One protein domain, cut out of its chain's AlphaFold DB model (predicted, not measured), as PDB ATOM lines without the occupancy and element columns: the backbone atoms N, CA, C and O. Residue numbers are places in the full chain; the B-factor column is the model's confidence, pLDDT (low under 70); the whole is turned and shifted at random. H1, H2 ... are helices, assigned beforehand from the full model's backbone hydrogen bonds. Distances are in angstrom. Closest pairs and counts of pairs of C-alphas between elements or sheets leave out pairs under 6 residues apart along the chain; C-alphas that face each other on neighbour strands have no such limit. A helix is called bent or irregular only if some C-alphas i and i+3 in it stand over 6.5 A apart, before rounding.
ATOM      1  N   ARG A 182      41.137 -37.514 -37.462       86.75
ATOM      2  CA  ARG A 182      42.237 -37.638 -36.492       86.75
ATOM      3  C   ARG A 182      42.192 -36.541 -35.429       86.75
ATOM      4  O   ARG A 182      42.518 -36.793 -34.272       86.75
ATOM      5  N   LEU A 183      41.802 -35.327 -35.821       82.00
ATOM      6  CA  LEU A 183      41.585 -34.237 -34.867       82.00
ATOM      7  C   LEU A 183      40.372 -34.532 -33.985       82.00
ATOM      8  O   LEU A 183      40.441 -34.321 -32.779       82.00
ATOM      9  N   MET A 184      39.306 -35.078 -34.576       80.94
ATOM     10  CA  MET A 184      38.098 -35.458 -33.849       80.94
ATOM     11  C   MET A 184      38.379 -36.491 -32.751       80.94
ATOM     12  O   MET A 184      37.925 -36.322 -31.627       80.94
ATOM     13  N   GLU A 185      39.148 -37.539 -33.050       85.69
ATOM     14  CA  GLU A 185      39.493 -38.573 -32.066       85.69
ATOM     15  C   GLU A 185      40.270 -37.992 -30.874       85.69
ATOM     16  O   GLU A 185      39.942 -38.255 -29.718       85.69
ATOM     17  N   ARG A 186      41.259 -37.128 -31.143       84.88
ATOM     18  CA  ARG A 186      42.005 -36.423 -30.089       84.88
ATOM     19  C   ARG A 186      41.120 -35.489 -29.276       84.88
ATOM     20  O   ARG A 186      41.271 -35.416 -28.060       84.88
ATOM     21  N   PHE A 187      40.219 -34.777 -29.944       80.38
ATOM     22  CA  PHE A 187      39.266 -33.898 -29.287       80.38
ATOM     23  C   PHE A 187      38.342 -34.687 -28.359       80.38
ATOM     24  O   PHE A 187      38.195 -34.312 -27.204       80.38
ATOM     25  N   GLN A 188      37.787 -35.809 -28.822       82.75
ATOM     26  CA  GLN A 188      36.940 -36.674 -28.001       82.75
ATOM     27  C   GLN A 188      37.686 -37.200 -26.775       82.75
ATOM     28  O   GLN A 188      37.153 -37.109 -25.673       82.75
ATOM     29  N   ALA A 189      38.931 -37.662 -26.943       84.25
ATOM     30  CA  ALA A 189      39.770 -38.078 -25.821       84.25
ATOM     31  C   ALA A 189      39.986 -36.934 -24.814       84.25
ATOM     32  O   ALA A 189      39.865 -37.117 -23.604       84.25
ATOM     33  N   ARG A 190      40.241 -35.714 -25.302       83.56
ATOM     34  CA  ARG A 190      40.430 -34.566 -24.411       83.56
ATOM     35  C   ARG A 190      39.138 -34.102 -23.747       83.56
ATOM     36  O   ARG A 190      39.171 -33.680 -22.595       83.56
ATOM     37  N   MET A 191      38.009 -34.223 -24.435       79.06
ATOM     38  CA  MET A 191      36.699 -33.905 -23.882       79.06
ATOM     39  C   MET A 191      36.296 -34.906 -22.796       79.06
ATOM     40  O   MET A 191      35.758 -34.493 -21.772       79.06
ATOM     41  N   SER A 192      36.615 -36.197 -22.959       81.50
ATOM     42  CA  SER A 192      36.404 -37.189 -21.901       81.50
ATOM     43  C   SER A 192      37.269 -36.918 -20.670       81.50
ATOM     44  O   SER A 192      36.760 -36.999 -19.554       81.50
ATOM     45  N   ASP A 193      38.534 -36.524 -20.858       81.38
ATOM     46  CA  ASP A 193      39.411 -36.133 -19.744       81.38
ATOM     47  C   ASP A 193      38.838 -34.921 -18.994       81.38
ATOM     48  O   ASP A 193      38.810 -34.884 -17.765       81.38
ATOM     49  N   TYR A 194      38.346 -33.930 -19.743       76.81
ATOM     50  CA  TYR A 194      37.755 -32.717 -19.187       76.81
ATOM     51  C   TYR A 194      36.465 -33.010 -18.412       76.81
ATOM     52  O   TYR A 194      36.274 -32.502 -17.307       76.81
ATOM     53  N   GLN A 195      35.594 -33.865 -18.951       77.00
ATOM     54  CA  GLN A 195      34.375 -34.293 -18.269       77.00
ATOM     55  C   GLN A 195      34.692 -35.052 -16.974       77.00
ATOM     56  O   GLN A 195      34.068 -34.800 -15.944       77.00
ATOM     57  N   TYR A 196      35.683 -35.946 -17.008       83.19
ATOM     58  CA  TYR A 196      36.153 -36.653 -15.819       83.19
ATOM     59  C   TYR A 196      36.671 -35.679 -14.750       83.19
ATOM     60  O   TYR A 196      36.278 -35.775 -13.588       83.19
ATOM     61  N   PHE A 197      37.486 -34.701 -15.152       76.31
ATOM     62  CA  PHE A 197      38.017 -33.668 -14.265       76.31
ATOM     63  C   PHE A 197      36.912 -32.850 -13.578       76.31
ATOM     64  O   PHE A 197      36.929 -32.696 -12.358       76.31
ATOM     65  N   TRP A 198      35.914 -32.366 -14.324       80.31
ATOM     66  CA  TRP A 198      34.823 -31.590 -13.724       80.31
ATOM     67  C   TRP A 198      33.911 -32.415 -12.832       80.31
ATOM     68  O   TRP A 198      33.512 -31.929 -11.777       80.31
ATOM     69  N   ASN A 199      33.630 -33.665 -13.201       79.44
ATOM     70  CA  ASN A 199      32.902 -34.576 -12.322       79.44
ATOM     71  C   ASN A 199      33.665 -34.791 -11.010       79.44
ATOM     72  O   ASN A 199      33.061 -34.780  -9.940       79.44
ATOM     73  N   TYR A 200      34.991 -34.934 -11.071       80.62
ATOM     74  CA  TYR A 200      35.820 -35.048  -9.876       80.62
ATOM     75  C   TYR A 200      35.745 -33.790  -8.997       80.62
ATOM     76  O   TYR A 200      35.511 -33.903  -7.793       80.62
ATOM     77  N   ILE A 201      35.851 -32.593  -9.587       71.19
ATOM     78  CA  ILE A 201      35.666 -31.327  -8.856       71.19
ATOM     79  C   ILE A 201      34.275 -31.251  -8.235       71.19
ATOM     80  O   ILE A 201      34.157 -30.876  -7.075       71.19
ATOM     81  N   GLN A 202      33.222 -31.617  -8.966       75.94
ATOM     82  CA  GLN A 202      31.856 -31.603  -8.451       75.94
ATOM     83  C   GLN A 202      31.699 -32.551  -7.257       75.94
ATOM     84  O   GLN A 202      31.101 -32.174  -6.251       75.94
ATOM     85  N   VAL A 203      32.264 -33.759  -7.332       81.19
ATOM     86  CA  VAL A 203      32.269 -34.719  -6.219       81.19
ATOM     87  C   VAL A 203      33.024 -34.151  -5.017       81.19
ATOM     88  O   VAL A 203      32.518 -34.213  -3.902       81.19
ATOM     89  N   MET A 204      34.190 -33.536  -5.222       75.38
ATOM     90  CA  MET A 204      34.948 -32.901  -4.140       75.38
ATOM     91  C   MET A 204      34.214 -31.697  -3.545       75.38
ATOM     92  O   MET A 204      34.154 -31.552  -2.328       75.38
ATOM     93  N   ALA A 205      33.624 -30.842  -4.376       70.94
ATOM     94  CA  ALA A 205      32.876 -29.677  -3.929       70.94
ATOM     95  C   ALA A 205      31.644 -30.098  -3.123       70.94
ATOM     96  O   ALA A 205      31.434 -29.598  -2.026       70.94
ATOM     97  N   THR A 206      30.871 -31.067  -3.613       75.56
ATOM     98  CA  THR A 206      29.697 -31.588  -2.895       75.56
ATOM     99  C   THR A 206      30.080 -32.316  -1.607       75.56
ATOM    100  O   THR A 206      29.418 -32.112  -0.594       75.56
ATOM    101  N   ALA A 207      31.172 -33.087  -1.600       76.62
ATOM    102  CA  ALA A 207      31.681 -33.738  -0.392       76.62
ATOM    103  C   ALA A 207      32.130 -32.728   0.677       76.62
ATOM    104  O   ALA A 207      31.853 -32.928   1.857       76.62
ATOM    105  N   ASN A 208      32.782 -31.632   0.275       70.94
ATOM    106  CA  ASN A 208      33.218 -30.586   1.201       70.94
ATOM    107  C   ASN A 208      32.056 -29.691   1.659       70.94
ATOM    108  O   ASN A 208      31.961 -29.373   2.836       70.94
ATOM    109  N   VAL A 209      31.128 -29.321   0.773       70.38
ATOM    110  CA  VAL A 209      29.942 -28.528   1.149       70.38
ATOM    111  C   VAL A 209      29.021 -29.316   2.090       70.38
ATOM    112  O   VAL A 209      28.421 -28.729   2.983       70.38
ATOM    113  N   ALA A 210      28.952 -30.641   1.944       62.50
ATOM    114  CA  ALA A 210      28.210 -31.516   2.851       62.50
ATOM    115  C   ALA A 210      28.963 -31.844   4.155       62.50
ATOM    116  O   ALA A 210      28.410 -32.535   5.015       62.50
ATOM    117  N   ALA A 211      30.207 -31.380   4.326       76.69
ATOM    118  CA  ALA A 211      30.941 -31.601   5.561       76.69
ATOM    119  C   ALA A 211      30.255 -30.823   6.701       76.69
ATOM    120  O   ALA A 211      30.121 -29.598   6.617       76.69
ATOM    121  N   PRO A 212      29.840 -31.496   7.791       74.38
ATOM    122  CA  PRO A 212      29.095 -30.858   8.877       74.38
ATOM    123  C   PRO A 212      29.885 -29.724   9.543       74.38
ATOM    124  O   PRO A 212      29.294 -28.789  10.071       74.38
ATOM    125  N   GLU A 213      31.214 -29.774   9.470       76.38
ATOM    126  CA  GLU A 213      32.123 -28.737   9.967       76.38
ATOM    127  C   GLU A 213      32.013 -27.434   9.163       76.38
ATOM    128  O   GLU A 213      31.979 -26.351   9.744       76.38
ATOM    129  N   ILE A 214      31.886 -27.525   7.836       67.50
ATOM    130  CA  ILE A 214      31.727 -26.363   6.953       67.50
ATOM    131  C   ILE A 214      30.324 -25.775   7.111       67.50
ATOM    132  O   ILE A 214      30.182 -24.561   7.254       67.50
ATOM    133  N   VAL A 215      29.295 -26.621   7.190       68.19
ATOM    134  CA  VAL A 215      27.920 -26.176   7.468       68.19
ATOM    135  C   VAL A 215      27.837 -25.468   8.826       68.19
ATOM    136  O   VAL A 215      27.248 -24.394   8.922       68.19
ATOM    137  N   GLN A 216      28.490 -25.991   9.871       76.81
ATOM    138  CA  GLN A 216      28.575 -25.299  11.162       76.81
ATOM    139  C   GLN A 216      29.343 -23.979  11.067       76.81
ATOM    140  O   GLN A 216      28.892 -22.983  11.636       76.81
ATOM    141  N   MET A 217      30.452 -23.942  10.323       71.88
ATOM    142  CA  MET A 217      31.258 -22.733  10.154       71.88
ATOM    143  C   MET A 217      30.495 -21.614   9.439       71.88
ATOM    144  O   MET A 217      30.689 -20.460   9.796       71.88
ATOM    145  N   TYR A 218      29.614 -21.930   8.485       66.12
ATOM    146  CA  TYR A 218      28.806 -20.942   7.754       66.12
ATOM    147  C   TYR A 218      27.378 -20.768   8.289       66.12
ATOM    148  O   TYR A 218      26.650 -19.898   7.813       66.12
ATOM    149  N   SER A 219      26.984 -21.506   9.330       73.94
ATOM    150  CA  SER A 219      25.650 -21.408   9.947       73.94
ATOM    151  C   SER A 219      25.301 -20.013  10.492       73.94
ATOM    152  O   SER A 219      24.134 -19.714  10.740       73.94
ATOM    153  N   PHE A 220      26.292 -19.130  10.669       73.50
ATOM    154  CA  PHE A 220      26.061 -17.732  11.040       73.50
ATOM    155  C   PHE A 220      25.457 -16.892   9.904       73.50
ATOM    156  O   PHE A 220      24.826 -15.882  10.194       73.50
ATOM    157  N   VAL A 221      25.644 -17.290   8.639       73.56
ATOM    158  CA  VAL A 221      25.078 -16.603   7.464       73.56
ATOM    159  C   VAL A 221      23.593 -16.929   7.313       73.56
ATOM    160  O   VAL A 221      22.810 -16.085   6.889       73.56
ATOM    161  N   GLU A 222      23.197 -18.146   7.693       65.88
ATOM    162  CA  GLU A 222      21.812 -18.617   7.604       65.88
ATOM    163  C   GLU A 222      20.951 -18.217   8.793       65.88
ATOM    164  O   GLU A 222      19.731 -18.326   8.705       65.88
TER     165      GLU A 222
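What this domain is: This is residues 182 to 222 of the 249 residues of the protein "Hypothetical protein" of Rhizochromulina marina (UniProt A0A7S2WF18). One long helix, H1, makes most of the length of this rod, and after a tight link a short, irregular helix, H2, turns off at its far end, the two making a corner like an L. The printed part has 41 residues with two named helices, H1 then H2, and no named strand; the class is all helix. It is extended, with a radius of gyration of the C-alphas of 16.9 A and spans of 54 by 14 by 8 A.

Where its parts are: H1, residues 182 to 209, begins at C-alpha 182 (42.237, -37.638, -36.492) and runs 40.6 A to C-alpha 209 (29.942, -28.528, 1.149). H2, residues 212 to 222, ends at C-alpha 222 (21.812, -18.617, 7.604). H2 is irregular: C-alphas 217 and 220 are 7.3 A apart.

How they stand to each other: A tight link of 2 residues joins H1 to H2. The two are close but not clearly touching; their closest C-alphas, those of Val 209 and Val 215, are 7.0 A apart. Their lines are about perpendicular, at 76 degrees, that of H2 being a rough one. Every O i to N i+4 pair is within hydrogen-bond range in H1, and 4 of 7 in H2.

The domain as a whole: The C-alphas farthest apart, those of Arg 182 and Phe 220, are 54.0 A apart. Residues 182 to 222 stand free. The printed part has no cut. Its mean pLDDT is 76.6, and residues 210, 214 to 215, 218 and 222 are under 70.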